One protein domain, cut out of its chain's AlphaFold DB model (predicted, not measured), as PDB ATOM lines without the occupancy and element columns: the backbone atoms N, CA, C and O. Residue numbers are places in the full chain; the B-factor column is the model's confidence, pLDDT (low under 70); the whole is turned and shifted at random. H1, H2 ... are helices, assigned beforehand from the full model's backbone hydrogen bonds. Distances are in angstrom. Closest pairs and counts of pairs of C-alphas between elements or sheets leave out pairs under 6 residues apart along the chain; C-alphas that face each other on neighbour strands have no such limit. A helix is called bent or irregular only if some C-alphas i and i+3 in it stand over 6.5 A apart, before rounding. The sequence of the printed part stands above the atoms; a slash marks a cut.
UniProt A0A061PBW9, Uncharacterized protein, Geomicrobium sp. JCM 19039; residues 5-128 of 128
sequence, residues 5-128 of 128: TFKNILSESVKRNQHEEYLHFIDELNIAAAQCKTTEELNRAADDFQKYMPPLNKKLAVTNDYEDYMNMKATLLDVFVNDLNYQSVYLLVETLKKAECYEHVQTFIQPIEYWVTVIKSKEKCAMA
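Overview. This is residues 5 to 128 of the 128 residues of an uncharacterized protein of Geomicrobium sp. JCM 19039 (UniProt A0A061PBW9). Seven helices pack into a compact but elongated body, with H6 nearest its middle. The long H7 runs side by side with H6 and with H5, H3 and H4 follow each other along another side, H2 makes a corner with H6 where its residues 29 to 34 meet residues 87 to 92, and the short H1 sits between H2, H4 and H5. The printed part has 124 residues, with seven named helices, H1 to H7 in chain order, and no named strand; its class is all helix. The radius of gyration of the C-alphas is 14.1 A, and the spans are 43 by 28 by 27 A.

Arrangement. H1 is residues 5 to 11. H2, residues 20 to 35, touches H1 with residues 21 to 25 alone, at a steep tilt of 60 degrees; the closest C-alphas, of Thr 5 and Glu 21, are 5.1 A apart. H3, residues 39 to 48, forms a helical hairpin with H2, and the two only just touch, with 3 pairs of C-alphas within 8 A, the closest being Ala 33 and Leu 42 at 6.5 A. H4, residues 50 to 62, touches H1, closest at the C-alphas of Lys 7 and Leu 56, 5.5 A. H5, residues 66 to 82, touches H1 at a steep tilt of 60 degrees, closest at the C-alphas of Leu 10 and Met 72, 4.6 A. H6, residues 86 to 98, is the hub. It touches H2, about perpendicular at 79 degrees, with residues 87 to 92 alone; the closest C-alphas, of Ala 33 and Ser 88, are 5.0 A apart. H6 touches H3, closest at the C-alphas of Ala 46 and Thr 95, 4.6 A. H4 and H6 touch only at their ends, closest at the C-alphas of Gln 50 and Thr 95, 5.9 A. H7, residues 103 to 126, forms a helical hairpin with H6, at a shallow tilt of 21 degrees, closest at the C-alphas of Leu 96 and Ile 109, 6.5 A. H7 touches H5 with residues 108 to 119 alone, the same way at a shallow tilt of 31 degrees, closest at the C-alphas of Val 81 and Ile 119, 6.9 A. Every O i to N i+4 pair is within hydrogen-bond range in H2, H5 and H6; the counts are 2 of 3 in H1, 4 of 6 in H3, 5 of 9 in H4 and 16 of 20 in H7.

Along the chain. H1 begins at C-alpha 5 (129.607, 163.585, 210.903). From first to last C-alpha, H2 measures 22.3 A, H5 24.3 A and H7 35.8 A. H4 and H7 are only just irregular: C-alphas 51 and 54 are 6.8 A apart, and C-alphas 107 and 110 are 6.9 A apart. H7 has a kink of 33 degrees near residue 113 and ends at C-alpha 126 (113.971, 183.018, 231.301).

Size, cuts and confidence. The C-alphas of Val 62 and Ala 128, the two farthest apart, are 45.3 A apart. The printed part has no cut and no long link. The mean pLDDT of the printed part is 75.8; residues 5 to 21, 64 and 115 to 128 are under 70.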
ATOM      1  N   THR A   5     130.517 162.472 210.590       61.81
ATOM      2  CA  THR A   5     129.607 163.585 210.903       61.81
ATOM      3  C   THR A   5     130.056 164.414 212.109       61.81
ATOM      4  O   THR A   5     130.399 165.585 211.976       61.81
ATOM      5  N   PHE A   6     130.155 163.807 213.297       62.00
ATOM      6  CA  PHE A   6     130.511 164.536 214.525       62.00
ATOM      7  C   PHE A   6     131.946 165.087 214.507       62.00
ATOM      8  O   PHE A   6     132.260 166.108 215.116       62.00
ATOM      9  N   LYS A   7     132.825 164.424 213.753       62.94
ATOM     10  CA  LYS A   7     134.205 164.857 213.535       62.94
ATOM     11  C   LYS A   7     134.261 166.150 212.716       62.94
ATOM     12  O   LYS A   7     135.008 167.050 213.089       62.94
ATOM     13  N   ASN A   8     133.510 166.223 211.619       63.41
ATOM     14  CA  ASN A   8     133.531 167.366 210.708       63.41
ATOM     15  C   ASN A   8     132.964 168.628 211.375       63.41
ATOM     16  O   ASN A   8     133.505 169.717 211.184       63.41
ATOM     17  N   ILE A   9     131.972 168.452 212.257       63.66
ATOM     18  CA  ILE A   9     131.414 169.511 213.110       63.66
ATOM     19  C   ILE A   9     132.500 170.192 213.936       63.66
ATOM     20  O   ILE A   9     132.573 171.413 213.968       63.66
ATOM     21  N   LEU A  10     133.357 169.415 214.598       63.66
ATOM     22  CA  LEU A  10     134.345 169.973 215.516       63.66
ATOM     23  C   LEU A  10     135.535 170.608 214.784       63.66
ATOM     24  O   LEU A  10     136.150 171.522 215.323       63.66
ATOM     25  N   SER A  11     135.851 170.167 213.562       59.84
ATOM     26  CA  SER A  11     137.027 170.644 212.823       59.84
ATOM     27  C   SER A  11     136.852 171.947 212.038       59.84
ATOM     28  O   SER A  11     137.865 172.539 211.682       59.84
ATOM     29  N   GLU A  12     135.632 172.411 211.745       59.72
ATOM     30  CA  GLU A  12     135.430 173.635 210.949       59.72
ATOM     31  C   GLU A  12     134.674 174.719 211.727       59.72
ATOM     32  O   GLU A  12     133.448 174.797 211.725       59.72
ATOM     33  N   SER A  13     135.429 175.614 212.364       56.12
ATOM     34  CA  SER A  13     134.932 176.653 213.272       56.12
ATOM     35  C   SER A  13     134.083 177.780 212.650       56.12
ATOM     36  O   SER A  13     133.683 178.676 213.381       56.12
ATOM     37  N   VAL A  14     133.761 177.806 211.348       48.78
ATOM     38  CA  VAL A  14     133.161 179.024 210.729       48.78
ATOM     39  C   VAL A  14     132.005 178.758 209.746       48.78
ATOM     40  O   VAL A  14     131.382 179.694 209.249       48.78
ATOM     41  N   LYS A  15     131.639 177.501 209.470       55.38
ATOM     42  CA  LYS A  15     130.652 177.169 208.417       55.38
ATOM     43  C   LYS A  15     129.520 176.248 208.876       55.38
ATOM     44  O   LYS A  15     129.027 175.442 208.096       55.38
ATOM     45  N   ARG A  16     129.074 176.396 210.128       57.19
ATOM     46  CA  ARG A  16     128.014 175.583 210.770       57.19
ATOM     47  C   ARG A  16     126.824 175.284 209.859       57.19
ATOM     48  O   ARG A  16     126.471 174.133 209.646       57.19
ATOM     49  N   ASN A  17     126.271 176.322 209.242       55.41
ATOM     50  CA  ASN A  17     125.041 176.231 208.452       55.41
ATOM     51  C   ASN A  17     125.277 175.694 207.028       55.41
ATOM     52  O   ASN A  17     124.327 175.552 206.266       55.41
ATOM     53  N   GLN A  18     126.536 175.473 206.638       56.44
ATOM     54  CA  GLN A  18     126.919 174.964 205.317       56.44
ATOM     55  C   GLN A  18     127.281 173.473 205.353       56.44
ATOM     56  O   GLN A  18     127.505 172.884 204.299       56.44
ATOM     57  N   HIS A  19     127.328 172.862 206.541       66.75
ATOM     58  CA  HIS A  19     127.621 171.443 206.717       66.75
ATOM     59  C   HIS A  19     126.326 170.671 206.968       66.75
ATOM     60  O   HIS A  19     125.774 170.708 208.062       66.75
ATOM     61  N   GLU A  20     125.833 169.941 205.965       69.94
ATOM     62  CA  GLU A  20     124.634 169.092 206.107       69.94
ATOM     63  C   GLU A  20     124.778 168.084 207.255       69.94
ATOM     64  O   GLU A  20     123.834 167.820 207.992       69.94
ATOM     65  N   GLU A  21     125.995 167.586 207.467       69.19
ATOM     66  CA  GLU A  21     126.343 166.698 208.575       69.19
ATOM     67  C   GLU A  21     126.158 167.356 209.951       69.19
ATOM     68  O   GLU A  21     125.731 166.698 210.900       69.19
ATOM     69  N   TYR A  22     126.429 168.660 210.060       72.25
ATOM     70  CA  TYR A  22     126.186 169.424 211.279       72.25
ATOM     71  C   TYR A  22     124.701 169.478 211.609       72.25
ATOM     72  O   TYR A  22     124.292 169.056 212.690       72.25
ATOM     73  N   LEU A  23     123.899 169.946 210.652       74.81
ATOM     74  CA  LEU A  23     122.455 170.074 210.822       74.81
ATOM     75  C   LEU A  23     121.822 168.713 211.121       74.81
ATOM     76  O   LEU A  23     121.011 168.604 212.031       74.81
ATOM     77  N   HIS A  24     122.279 167.659 210.444       79.50
ATOM     78  CA  HIS A  24     121.801 166.302 210.676       79.50
ATOM     79  C   HIS A  24     122.112 165.787 212.086       79.50
ATOM     80  O   HIS A  24     121.252 165.179 212.715       79.50
ATOM     81  N   PHE A  25     123.323 166.008 212.611       79.75
ATOM     82  CA  PHE A  25     123.656 165.605 213.983       79.75
ATOM     83  C   PHE A  25     122.794 166.342 215.015       79.75
ATOM     84  O   PHE A  25     122.286 165.720 215.949       79.75
ATOM     85  N   ILE A  26     122.632 167.655 214.843       80.25
ATOM     86  CA  ILE A  26     121.804 168.484 215.725       80.25
ATOM     87  C   ILE A  26     120.345 168.025 215.677       80.25
ATOM     88  O   ILE A  26     119.733 167.848 216.730       80.25
ATOM     89  N   ASP A  27     119.810 167.766 214.484       85.31
ATOM     90  CA  ASP A  27     118.450 167.263 214.303       85.31
ATOM     91  C   ASP A  27     118.270 165.880 214.931       85.31
ATOM     92  O   ASP A  27     117.320 165.682 215.685       85.31
ATOM     93  N   GLU A  28     119.189 164.933 214.701       87.12
ATOM     94  CA  GLU A  28     119.138 163.610 215.338       87.12
ATOM     95  C   GLU A  28     119.117 163.719 216.864       87.12
ATOM     96  O   GLU A  28     118.306 163.063 217.522       87.12
ATOM     97  N   LEU A  29     119.993 164.550 217.433       88.06
ATOM     98  CA  LEU A  29     120.096 164.731 218.876       88.06
ATOM     99  C   LEU A  29     118.829 165.383 219.446       88.06
ATOM    100  O   LEU A  29     118.290 164.902 220.443       88.06
ATOM    101  N   ASN A  30     118.325 166.436 218.798       87.19
ATOM    102  CA  ASN A  30     117.110 167.135 219.209       87.19
ATOM    103  C   ASN A  30     115.863 166.250 219.088       87.19
ATOM    104  O   ASN A  30     115.030 166.248 219.995       87.19
ATOM    105  N   ILE A  31     115.739 165.463 218.015       89.31
ATOM    106  CA  ILE A  31     114.638 164.510 217.828       89.31
ATOM    107  C   ILE A  31     114.692 163.416 218.897       89.31
ATOM    108  O   ILE A  31     113.677 163.146 219.540       89.31
ATOM    109  N   ALA A  32     115.860 162.805 219.117       89.31
ATOM    110  CA  ALA A  32     116.025 161.755 220.121       89.31
ATOM    111  C   ALA A  32     115.709 162.271 221.531       89.31
ATOM    112  O   ALA A  32     114.978 161.629 222.288       89.31
ATOM    113  N   ALA A  33     116.192 163.466 221.869       88.50
ATOM    114  CA  ALA A  33     115.913 164.100 223.147       88.50
ATOM    115  C   ALA A  33     114.423 164.428 223.330       88.50
ATOM    116  O   ALA A  33     113.871 164.155 224.395       88.50
ATOM    117  N   ALA A  34     113.752 164.941 222.292       87.75
ATOM    118  CA  ALA A  34     112.326 165.271 222.332       87.75
ATOM    119  C   ALA A  34     111.417 164.033 222.460       87.75
ATOM    120  O   ALA A  34     110.305 164.126 222.980       87.75
ATOM    121  N   GLN A  35     111.873 162.868 221.992       90.62
ATOM    122  CA  GLN A  35     111.160 161.598 222.161       90.62
ATOM    123  C   GLN A  35     111.257 161.047 223.590       90.62
ATOM    124  O   GLN A  35     110.398 160.261 223.996       90.62
ATOM    125  N   CYS A  36     112.258 161.474 224.363       87.56
ATOM    126  CA  CYS A  36     112.442 161.054 225.746       87.56
ATOM    127  C   CYS A  36     111.590 161.901 226.702       87.56
ATOM    128  O   CYS A  36     111.691 163.127 226.759       87.56
ATOM    129  N   LYS A  37     110.772 161.231 227.516       88.31
ATOM    130  CA  LYS A  37     109.919 161.836 228.548       88.31
ATOM    131  C   LYS A  37     110.529 161.741 229.941       88.31
ATOM    132  O   LYS A  37     110.118 162.489 230.827       88.31
ATOM    133  N   THR A  38     111.488 160.839 230.148       87.69
ATOM    134  CA  THR A  38     112.177 160.670 231.435       87.69
ATOM    135  C   THR A  38     113.694 160.713 231.306       87.69
ATOM    136  O   THR A  38     114.271 160.511 230.235       87.69
ATOM    137  N   THR A  39     114.362 160.941 232.436       83.62
ATOM    138  CA  THR A  39     115.823 160.890 232.526       83.62
ATOM    139  C   THR A  39     116.364 159.484 232.244       83.62
ATOM    140  O   THR A  39     117.402 159.362 231.599       83.62
ATOM    141  N   GLU A  40     115.669 158.408 232.644       88.69
ATOM    142  CA  GLU A  40     116.071 157.045 232.260       88.69
ATOM    143  C   GLU A  40     115.970 156.786 230.751       88.69
ATOM    144  O   GLU A  40     116.740 155.992 230.212       88.69
ATOM    145  N   GLU A  41     115.016 157.405 230.056       88.69
ATOM    146  CA  GLU A  41     114.922 157.316 228.596       88.69
ATOM    147  C   GLU A  41     116.076 158.058 227.925       88.69
ATOM    148  O   GLU A  41     116.732 157.473 227.067       88.69
ATOM    149  N   LEU A  42     116.415 159.266 228.395       87.62
ATOM    150  CA  LEU A  42     117.597 160.001 227.924       87.62
ATOM    151  C   LEU A  42     118.891 159.214 228.164       87.62
ATOM    152  O   LEU A  42     119.730 159.112 227.275       87.62
ATOM    153  N   ASN A  43     119.036 158.599 229.342       88.44
ATOM    154  CA  ASN A  43     120.197 157.768 229.651       88.44
ATOM    155  C   ASN A  43     120.304 156.561 228.709       88.44
ATOM    156  O   ASN A  43     121.413 156.202 228.326       88.44
ATOM    157  N   ARG A  44     119.186 155.929 228.332       89.69
ATOM    158  CA  ARG A  44     119.190 154.821 227.360       89.69
ATOM    159  C   ARG A  44     119.501 155.311 225.949       89.69
ATOM    160  O   ARG A  44     120.350 154.725 225.291       89.69
ATOM    161  N   ALA A  45     118.897 156.416 225.519       88.62
ATOM    162  CA  ALA A  45     119.204 157.032 224.229       88.62
ATOM    163  C   ALA A  45     120.693 157.406 224.115       88.62
ATOM    164  O   ALA A  45     121.273 157.311 223.039       88.62
ATOM    165  N   ALA A  46     121.354 157.758 225.225       89.75
ATOM    166  CA  ALA A  46     122.783 158.059 225.228       89.75
ATOM    167  C   ALA A  46     123.662 156.882 224.757       89.75
ATOM    168  O   ALA A  46     124.756 157.125 224.236       89.75
ATOM    169  N   ASP A  47     123.195 155.636 224.913       89.81
ATOM    170  CA  ASP A  47     123.888 154.440 224.420       89.81
ATOM    171  C   ASP A  47     123.915 154.403 222.886       89.81
ATOM    172  O   ASP A  47     124.950 154.090 222.295       89.81
ATOM    173  N   ASP A  48     122.836 154.828 222.225       87.94
ATOM    174  CA  ASP A  48     122.750 154.863 220.758       87.94
ATOM    175  C   ASP A  48     123.727 155.874 220.142       87.94
ATOM    176  O   ASP A  48     124.190 155.709 219.007       87.94
ATOM    177  N   PHE A  49     124.089 156.909 220.903       87.06
ATOM    178  CA  PHE A  49     125.048 157.931 220.493       87.06
ATOM    179  C   PHE A  49     126.509 157.562 220.821       87.06
ATOM    180  O   PHE A  49     127.421 158.206 220.296       87.06
ATOM    181  N   GLN A  50     126.778 156.483 221.579       86.19
ATOM    182  CA  GLN A  50     128.153 155.995 221.815       86.19
ATOM    183  C   GLN A  50     128.906 155.703 220.514       86.19
ATOM    184  O   GLN A  50     130.124 155.867 220.444       86.19
ATOM    185  N   LYS A  51     128.186 155.332 219.447       84.19
ATOM    186  CA  LYS A  51     128.752 155.068 218.115       84.19
ATOM    187  C   LYS A  51     129.549 156.248 217.533       84.19
ATOM    188  O   LYS A  51     130.406 156.033 216.675       84.19
ATOM    189  N   TYR A  52     129.299 157.476 217.999       78.56
ATOM    190  CA  TYR A  52     129.998 158.687 217.557       78.56
ATOM    191  C   TYR A  52     131.315 158.950 218.316       78.56
ATOM    192  O   TYR A  52     132.142 159.739 217.860       78.56
ATOM    193  N   MET A  53     131.549 158.273 219.444       84.56
ATOM    194  CA  MET A  53     132.685 158.520 220.343       84.56
ATOM    195  C   MET A  53     134.033 157.969 219.836       84.56
ATOM    196  O   MET A  53     135.006 158.729 219.832       84.56
ATOM    197  N   PRO A  54     134.149 156.716 219.341       85.00
ATOM    198  CA  PRO A  54     135.416 156.219 218.800       85.00
ATOM    199  C   PRO A  54     136.014 157.056 217.650       85.00
ATOM    200  O   PRO A  54     137.209 157.367 217.714       85.00
ATOM    201  N   PRO A  55     135.258 157.445 216.597       77.62
ATOM    202  CA  PRO A  55     135.825 158.250 215.513       77.62
ATOM    203  C   PRO A  55     136.237 159.648 215.986       77.62
ATOM    204  O   PRO A  55     137.261 160.163 215.525       77.62
ATOM    205  N   LEU A  56     135.505 160.227 216.943       77.44
ATOM    206  CA  LEU A  56     135.895 161.477 217.581       77.44
ATOM    207  C   LEU A  56     137.219 161.325 218.337       77.44
ATOM    208  O   LEU A  56     138.156 162.082 218.089       77.44
ATOM    209  N   ASN A  57     137.317 160.327 219.219       81.44
ATOM    210  CA  ASN A  57     138.515 160.090 220.018       81.44
ATOM    211  C   ASN A  57     139.755 159.924 219.137       81.44
ATOM    212  O   ASN A  57     140.793 160.523 219.399       81.44
ATOM    213  N   LYS A  58     139.625 159.158 218.047       81.50
ATOM    214  CA  LYS A  58     140.707 158.950 217.081       81.50
ATOM    215  C   LYS A  58     141.148 160.251 216.412       81.50
ATOM    216  O   LYS A  58     142.337 160.416 216.159       81.50
ATOM    217  N   LYS A  59     140.222 161.165 216.100       75.12
ATOM    218  CA  LYS A  59     140.573 162.472 215.529       75.12
ATOM    219  C   LYS A  59     141.279 163.344 216.561       75.12
ATOM    220  O   LYS A  59     142.326 163.889 216.243       75.12
ATOM    221  N   LEU A  60     140.738 163.436 217.772       75.12
ATOM    222  CA  LEU A  60     141.342 164.223 218.846       75.12
ATOM    223  C   LEU A  60     142.753 163.726 219.195       75.12
ATOM    224  O   LEU A  60     143.631 164.543 219.435       75.12
ATOM    225  N   ALA A  61     142.991 162.413 219.125       78.94
ATOM    226  CA  ALA A  61     144.310 161.810 219.329       78.94
ATOM    227  C   ALA A  61     145.371 162.257 218.309       78.94
ATOM    228  O   ALA A  61     146.561 162.209 218.601       78.94
ATOM    229  N   VAL A  62     144.955 162.641 217.096       77.88
ATOM    230  CA  VAL A  62     145.867 163.069 216.019       77.88
ATOM    231  C   VAL A  62     145.882 164.586 215.820       77.88
ATOM    232  O   VAL A  62     146.636 165.081 214.982       77.88
ATOM    233  N   THR A  63     145.057 165.331 216.559       72.94
ATOM    234  CA  THR A  63     145.082 166.796 216.575       72.94
ATOM    235  C   THR A  63     146.234 167.251 217.472       72.94
ATOM    236  O   THR A  63     146.088 167.342 218.686       72.94
ATOM    237  N   ASN A  64     147.390 167.525 216.866       66.19
ATOM    238  CA  ASN A  64     148.570 168.050 217.570       66.19
ATOM    239  C   ASN A  64     148.611 169.587 217.624       66.19
ATOM    240  O   ASN A  64     149.503 170.149 218.258       66.19
ATOM    241  N   ASP A  65     147.679 170.260 216.949       77.69
ATOM    242  CA  ASP A  65     147.578 171.714 216.947       77.69
ATOM    243  C   ASP A  65     146.680 172.183 218.103       77.69
ATOM    244  O   ASP A  65     145.516 171.788 218.227       77.69
ATOM    245  N   TYR A  66     147.248 173.012 218.979       72.94
ATOM    246  CA  TYR A  66     146.541 173.586 220.119       72.94
ATOM    247  C   TYR A  66     145.394 174.506 219.681       72.94
ATOM    248  O   TYR A  66     144.351 174.530 220.336       72.94
ATOM    249  N   GLU A  67     145.560 175.238 218.577       74.88
ATOM    250  CA  GLU A  67     144.538 176.127 218.032       74.88
ATOM    251  C   GLU A  67     143.340 175.322 217.522       74.88
ATOM    252  O   GLU A  67     142.206 175.603 217.912       74.88
ATOM    253  N   ASP A  68     143.581 174.250 216.764       75.25
ATOM    254  CA  ASP A  68     142.518 173.342 216.314       75.25
ATOM    255  C   ASP A  68     141.779 172.711 217.494       75.25
ATOM    256  O   ASP A  68     140.550 172.641 217.507       75.25
ATOM    257  N   TYR A  69     142.510 172.280 218.521       72.62
ATOM    258  CA  TYR A  69     141.908 171.705 219.718       72.62
ATOM    259  C   TYR A  69     141.028 172.713 220.479       72.62
ATOM    260  O   TYR A  69     139.924 172.377 220.922       72.62
ATOM    261  N   MET A  70     141.473 173.966 220.608       74.44
ATOM    262  CA  MET A  70     140.681 175.035 221.223       74.44
ATOM    263  C   MET A  70     139.480 175.438 220.358       74.44
ATOM    264  O   MET A  70     138.400 175.676 220.901       74.44
ATOM    265  N   ASN A  71     139.623 175.429 219.032       75.75
ATOM    266  CA  ASN A  71     138.527 175.648 218.091       75.75
ATOM    267  C   ASN A  71     137.463 174.549 218.205       75.75
ATOM    268  O   ASN A  71     136.279 174.860 218.294       75.75
ATOM    269  N   MET A  72     137.865 173.279 218.318       74.88
ATOM    270  CA  MET A  72     136.943 172.162 218.570       74.88
ATOM    271  C   MET A  72     136.146 172.374 219.864       74.88
ATOM    272  O   MET A  72     134.933 172.162 219.895       74.88
ATOM    273  N   LYS A  73     136.804 172.842 220.935       74.31
ATOM    274  CA  LYS A  73     136.136 173.174 222.208       74.31
ATOM    275  C   LYS A  73     135.155 174.327 222.069       74.31
ATOM    276  O   LYS A  73     134.039 174.231 222.577       74.31
ATOM    277  N   ALA A  74     135.562 175.397 221.392       74.44
ATOM    278  CA  ALA A  74     134.717 176.558 221.153       74.44
ATOM    279  C   ALA A  74     133.478 176.181 220.330       74.44
ATOM    280  O   ALA A  74     132.367 176.549 220.701       74.44
ATOM    281  N   THR A  75     133.646 175.376 219.278       75.62
ATOM    282  CA  THR A  75     132.536 174.894 218.451       75.62
ATOM    283  C   THR A  75     131.550 174.065 219.264       75.62
ATOM    284  O   THR A  75     130.344 174.307 219.214       75.62
ATOM    285  N   LEU A  76     132.043 173.127 220.074       75.38
ATOM    286  CA  LEU A  76     131.175 172.300 220.906       75.38
ATOM    287  C   LEU A  76     130.393 173.130 221.936       75.38
ATOM    288  O   LEU A  76     129.205 172.901 222.146       75.38
ATOM    289  N   LEU A  77     131.039 174.129 222.541       74.81
ATOM    290  CA  LEU A  77     130.374 175.059 223.449       74.81
ATOM    291  C   LEU A  77     129.269 175.854 222.748       74.81
ATOM    292  O   LEU A  77     128.158 175.970 223.254       74.81
ATOM    293  N   ASP A  78     129.575 176.399 221.581       76.19
ATOM    294  CA  ASP A  78     128.648 177.225 220.823       76.19
ATOM    295  C   ASP A  78     127.456 176.390 220.295       76.19
ATOM    296  O   ASP A  78     126.331 176.876 220.281       76.19
ATOM    297  N   VAL A  79     127.640 175.088 220.012       75.94
ATOM    298  CA  VAL A  79     126.530 174.134 219.780       75.94
ATOM    299  C   VAL A  79     125.608 174.026 220.998       75.94
ATOM    300  O   VAL A  79     124.390 174.125 220.863       75.94
ATOM    301  N   PHE A  80     126.170 173.844 222.197       73.81
ATOM    302  CA  PHE A  80     125.363 173.730 223.415       73.81
ATOM    303  C   PHE A  80     124.543 174.978 223.712       73.81
ATOM    304  O   PHE A  80     123.451 174.868 224.259       73.81
ATOM    305  N   VAL A  81     125.085 176.155 223.402       72.69
ATOM    306  CA  VAL A  81     124.446 177.430 223.735       72.69
ATOM    307  C   VAL A  81     123.362 177.807 222.729       72.69
ATOM    308  O   VAL A  81     122.351 178.370 223.144       72.69
ATOM    309  N   ASN A  82     123.567 177.533 221.438       76.69
ATOM    310  CA  ASN A  82     122.713 178.083 220.384       76.69
ATOM    311  C   ASN A  82     121.782 177.065 219.718       76.69
ATOM    312  O   ASN A  82     120.712 177.459 219.258       76.69
ATOM    313  N   ASP A  83     122.148 175.781 219.679       78.81
ATOM    314  CA  ASP A  83     121.475 174.804 218.809       78.81
ATOM    315  C   ASP A  83     120.780 173.663 219.570       78.81
ATOM    316  O   ASP A  83     119.968 172.929 218.996       78.81
ATOM    317  N   LEU A  84     121.074 173.506 220.864       79.50
ATOM    318  CA  LEU A  84     120.561 172.418 221.695       79.50
ATOM    319  C   LEU A  84     119.685 172.930 222.839       79.50
ATOM    320  O   LEU A  84     120.053 173.847 223.567       79.50
ATOM    321  N   ASN A  85     118.542 172.274 223.038       78.19
ATOM    322  CA  ASN A  85     117.721 172.468 224.234       78.19
ATOM    323  C   ASN A  85     118.270 171.658 225.426       78.19
ATOM    324  O   ASN A  85     119.098 170.759 225.256       78.19
ATOM    325  N   TYR A  86     117.759 171.920 226.634       78.88
ATOM    326  CA  TYR A  86     118.128 171.204 227.863       78.88
ATOM    327  C   TYR A  86     118.234 169.675 227.725       78.88
ATOM    328  O   TYR A  86     119.180 169.069 228.234       78.88
ATOM    329  N   GLN A  87     117.242 169.035 227.100       84.25
ATOM    330  CA  GLN A  87     117.182 167.574 227.012       84.25
ATOM    331  C   GLN A  87     118.278 167.050 226.083       84.25
ATOM    332  O   GLN A  87     118.941 166.069 226.415       84.25
ATOM    333  N   SER A  88     118.524 167.740 224.971       85.94
ATOM    334  CA  SER A  88     119.597 167.424 224.022       85.94
ATOM    335  C   SER A  88     120.979 167.627 224.637       85.94
ATOM    336  O   SER A  88     121.867 166.792 224.476       85.94
ATOM    337  N   VAL A  89     121.147 168.703 225.413       83.25
ATOM    338  CA  VAL A  89     122.359 168.959 226.199       83.25
ATOM    339  C   VAL A  89     122.598 167.816 227.192       83.25
ATOM    340  O   VAL A  89     123.711 167.299 227.280       83.25
ATOM    341  N   TYR A  90     121.562 167.391 227.925       83.94
ATOM    342  CA  TYR A  90     121.659 166.274 228.869       83.94
ATOM    343  C   TYR A  90     122.045 164.967 228.164       83.94
ATOM    344  O   TYR A  90     122.974 164.293 228.602       83.94
ATOM    345  N   LEU A  91     121.376 164.641 227.054       88.31
ATOM    346  CA  LEU A  91     121.654 163.452 226.249       88.31
ATOM    347  C   LEU A  91     123.126 163.398 225.816       88.31
ATOM    348  O   LEU A  91     123.800 162.399 226.056       88.31
ATOM    349  N   LEU A  92     123.645 164.493 225.255       85.25
ATOM    350  CA  LEU A  92     125.030 164.559 224.792       85.25
ATOM    351  C   LEU A  92     126.041 164.462 225.947       85.25
ATOM    352  O   LEU A  92     127.067 163.801 225.798       85.25
ATOM    353  N   VAL A  93     125.755 165.056 227.111       83.50
ATOM    354  CA  VAL A  93     126.607 164.901 228.305       83.50
ATOM    355  C   VAL A  93     126.667 163.451 228.766       83.50
ATOM    356  O   VAL A  93     127.755 162.945 229.031       83.50
ATOM    357  N   GLU A  94     125.528 162.769 228.846       87.88
ATOM    358  CA  GLU A  94     125.498 161.367 229.265       87.88
ATOM    359  C   GLU A  94     126.180 160.456 228.240       87.88
ATOM    360  O   GLU A  94     126.881 159.519 228.622       87.88
ATOM    361  N   THR A  95     126.086 160.771 226.945       88.19
ATOM    362  CA  THR A  95     126.893 160.099 225.920       88.19
ATOM    363  C   THR A  95     128.386 160.310 226.169       88.19
ATOM    364  O   THR A  95     129.156 159.354 226.160       88.19
ATOM    365  N   LEU A  96     128.834 161.536 226.425       85.50
ATOM    366  CA  LEU A  96     130.256 161.786 226.662       85.50
ATOM    367  C   LEU A  96     130.754 161.086 227.934       85.50
ATOM    368  O   LEU A  96     131.814 160.466 227.907       85.50
ATOM    369  N   LYS A  97     129.970 161.108 229.017       85.75
ATOM    370  CA  LYS A  97     130.285 160.393 230.264       85.75
ATOM    371  C   LYS A  97     130.467 158.907 230.036       85.75
ATOM    372  O   LYS A  97     131.499 158.377 230.400       85.75
ATOM    373  N   LYS A  98     129.521 158.255 229.359       88.56
ATOM    374  CA  LYS A  98     129.589 156.819 229.052       88.56
ATOM    375  C   LYS A  98     130.782 156.431 228.166       88.56
ATOM    376  O   LYS A  98     131.163 155.265 228.126       88.56
ATOM    377  N   ALA A  99     131.414 157.400 227.505       84.94
ATOM    378  CA  ALA A  99     132.632 157.231 226.721       84.94
ATOM    379  C   ALA A  99     133.923 157.230 227.577       84.94
ATOM    380  O   ALA A  99     134.962 157.722 227.131       84.94
ATOM    381  N   GLU A 100     133.884 156.684 228.799       82.25
ATOM    382  CA  GLU A 100     134.992 156.711 229.781       82.25
ATOM    383  C   GLU A 100     136.307 156.143 229.224       82.25
ATOM    384  O   GLU A 100     137.393 156.618 229.549       82.25
ATOM    385  N   CYS A 101     136.219 155.170 228.314       82.75
ATOM    386  CA  CYS A 101     137.368 154.531 227.669       82.75
ATOM    387  C   CYS A 101     138.085 155.413 226.622       82.75
ATOM    388  O   CYS A 101     139.090 154.986 226.050       82.75
ATOM    389  N   TYR A 102     137.572 156.610 226.321       84.50
ATOM    390  CA  TYR A 102     138.082 157.502 225.276       84.50
ATOM    391  C   TYR A 102     138.734 158.754 225.872       84.50
ATOM    392  O   TYR A 102     138.126 159.821 225.925       84.50
ATOM    393  N   GLU A 103     139.997 158.628 226.287       83.56
ATOM    394  CA  GLU A 103     140.763 159.665 226.999       83.56
ATOM    395  C   GLU A 103     140.671 161.063 226.365       83.56
ATOM    396  O   GLU A 103     140.420 162.047 227.058       83.56
ATOM    397  N   HIS A 104     140.804 161.177 225.041       80.62
ATOM    398  CA  HIS A 104     140.773 162.484 224.390       80.62
ATOM    399  C   HIS A 104     139.370 163.102 224.400       80.62
ATOM    400  O   HIS A 104     139.238 164.315 224.561       80.62
ATOM    401  N   VAL A 105     138.319 162.286 224.287       80.06
ATOM    402  CA  VAL A 105     136.921 162.735 224.418       80.06
ATOM    403  C   VAL A 105     136.633 163.187 225.848       80.06
ATOM    404  O   VAL A 105     135.993 164.219 226.044       80.06
ATOM    405  N   GLN A 106     137.169 162.482 226.847       82.31
ATOM    406  CA  GLN A 106     137.002 162.832 228.262       82.31
ATOM    407  C   GLN A 106     137.507 164.250 228.579       82.31
ATOM    408  O   GLN A 106     136.931 164.936 229.423       82.31
ATOM    409  N   THR A 107     138.504 164.757 227.840       78.38
ATOM    410  CA  THR A 107     139.001 166.140 228.006       78.38
ATOM    411  C   THR A 107     137.960 167.231 227.712       78.38
ATOM    412  O   THR A 107     138.169 168.396 228.068       78.38
ATOM    413  N   PHE A 108     136.843 166.876 227.072       74.25
ATOM    414  CA  PHE A 108     135.746 167.789 226.774       74.25
ATOM    415  C   PHE A 108     134.652 167.789 227.846       74.25
ATOM    416  O   PHE A 108     133.944 168.782 227.948       74.25
ATOM    417  N   ILE A 109     134.526 166.759 228.689       76.12
ATOM    418  CA  ILE A 109     133.402 166.640 229.639       76.12
ATOM    419  C   ILE A 109     133.376 167.778 230.652       76.12
ATOM    420  O   ILE A 109     132.343 168.421 230.813       76.12
ATOM    421  N   GLN A 110     134.501 168.067 231.307       73.62
ATOM    422  CA  GLN A 110     134.537 169.081 232.366       73.62
ATOM    423  C   GLN A 110     134.111 170.482 231.892       73.62
ATOM    424  O   GLN A 110     133.253 171.086 232.543       73.62
ATOM    425  N   PRO A 111     134.643 171.016 230.771       70.69
ATOM    426  CA  PRO A 111     134.137 172.260 230.201       70.69
ATOM    427  C   PRO A 111     132.624 172.220 229.980       70.69
ATOM    428  O   PRO A 111     131.919 173.168 230.312       70.69
ATOM    429  N   ILE A 112     132.115 171.112 229.453       71.25
ATOM    430  CA  ILE A 112     130.705 170.977 229.103       71.25
ATOM    431  C   ILE A 112     129.837 170.955 230.351       71.25
ATOM    432  O   ILE A 112     128.892 171.724 230.418       71.25
ATOM    433  N   GLU A 113     130.157 170.147 231.359       72.31
ATOM    434  CA  GLU A 113     129.403 170.082 232.617       72.31
ATOM    435  C   GLU A 113     129.309 171.446 233.313       72.31
ATOM    436  O   GLU A 113     128.242 171.829 233.817       72.31
ATOM    437  N   TYR A 114     130.403 172.213 233.280       72.12
ATOM    438  CA  TYR A 114     130.416 173.591 233.759       72.12
ATOM    439  C   TYR A 114     129.405 174.451 232.986       72.12
ATOM    440  O   TYR A 114     128.525 175.077 233.582       72.12
ATOM    441  N   TRP A 115     129.469 174.434 231.655       67.69
ATOM    442  CA  TRP A 115     128.598 175.245 230.803       67.69
ATOM    443  C   TRP A 115     127.140 174.788 230.789       67.69
ATOM    444  O   TRP A 115     126.246 175.627 230.743       67.69
ATOM    445  N   VAL A 116     126.870 173.493 230.925       69.25
ATOM    446  CA  VAL A 116     125.525 172.945 231.112       69.25
ATOM    447  C   VAL A 116     124.892 173.553 232.352       69.25
ATOM    448  O   VAL A 116     123.753 174.004 232.300       69.25
ATOM    449  N   THR A 117     125.622 173.634 233.464       68.38
ATOM    450  CA  THR A 117     125.118 174.272 234.690       68.38
ATOM    451  C   THR A 117     124.735 175.736 234.447       68.38
ATOM    452  O   THR A 117     123.693 176.195 234.923       68.38
ATOM    453  N   VAL A 118     125.524 176.446 233.636       67.38
ATOM    454  CA  VAL A 118     125.243 177.827 233.220       67.38
ATOM    455  C   VAL A 118     124.008 177.908 232.311       67.38
ATOM    456  O   VAL A 118     123.127 178.727 232.571       67.38
ATOM    457  N   ILE A 119     123.877 177.049 231.297       65.06
ATOM    458  CA  ILE A 119     122.714 177.009 230.388       65.06
ATOM    459  C   ILE A 119     121.431 176.704 231.174       65.06
ATOM    460  O   ILE A 119     120.459 177.455 231.089       65.06
ATOM    461  N   LYS A 120     121.470 175.695 232.055       64.81
ATOM    462  CA  LYS A 120     120.367 175.339 232.964       64.81
ATOM    463  C   LYS A 120     119.931 176.507 233.849       64.81
ATOM    464  O   LYS A 120     118.750 176.631 234.170       64.81
ATOM    465  N   SER A 121     120.872 177.348 234.280       61.28
ATOM    466  CA  SER A 121     120.559 178.538 235.075       61.28
ATOM    467  C   SER A 121     119.877 179.633 234.246       61.28
ATOM    468  O   SER A 121     118.922 180.243 234.723       61.28
ATOM    469  N   LYS A 122     120.293 179.826 232.986       60.09
ATOM    470  CA  LYS A 122     119.688 180.806 232.072       60.09
ATOM    471  C   LYS A 122     118.246 180.461 231.714       60.09
ATOM    472  O   LYS A 122     117.395 181.340 231.785       60.09
ATOM    473  N   GLU A 123     117.957 179.207 231.373       60.78
ATOM    474  CA  GLU A 123     116.587 178.787 231.035       60.78
ATOM    475  C   GLU A 123     115.641 178.915 232.237       60.78
ATOM    476  O   GLU A 123     114.519 179.393 232.091       60.78
ATOM    477  N   LYS A 124     116.114 178.594 233.451       57.28
ATOM    478  CA  LYS A 124     115.349 178.831 234.687       57.28
ATOM    479  C   LYS A 124     115.042 180.310 234.925       57.28
ATOM    480  O   LYS A 124     113.958 180.618 235.401       57.28
ATOM    481  N   CYS A 125     115.972 181.210 234.605       46.91
ATOM    482  CA  CYS A 125     115.750 182.654 234.709       46.91
ATOM    483  C   CYS A 125     114.854 183.211 233.595       46.91
ATOM    484  O   CYS A 125     114.183 184.206 233.824       46.91
ATOM    485  N   ALA A 126     114.832 182.598 232.409       51.56
ATOM    486  CA  ALA A 126     113.971 183.018 231.301       51.56
ATOM    487  C   ALA A 126     112.496 182.598 231.479       51.56
ATOM    488  O   ALA A 126     111.621 183.130 230.802       51.56
ATOM    489  N   MET A 127     112.228 181.640 232.371       46.31
ATOM    490  CA  MET A 127     110.885 181.156 232.720       46.31
ATOM    491  C   MET A 127     110.309 181.774 234.010       46.31
ATOM    492  O   MET A 127     109.212 181.387 234.417       46.31
ATOM    493  N   ALA A 128     111.045 182.680 234.662       45.31
ATOM    494  CA  ALA A 128     110.641 183.399 235.874       45.31
ATOM    495  C   ALA A 128     110.269 184.850 235.543       45.31
ATOM    496  O   ALA A 128     109.326 185.362 236.186       45.31
TER     497      ALA A 128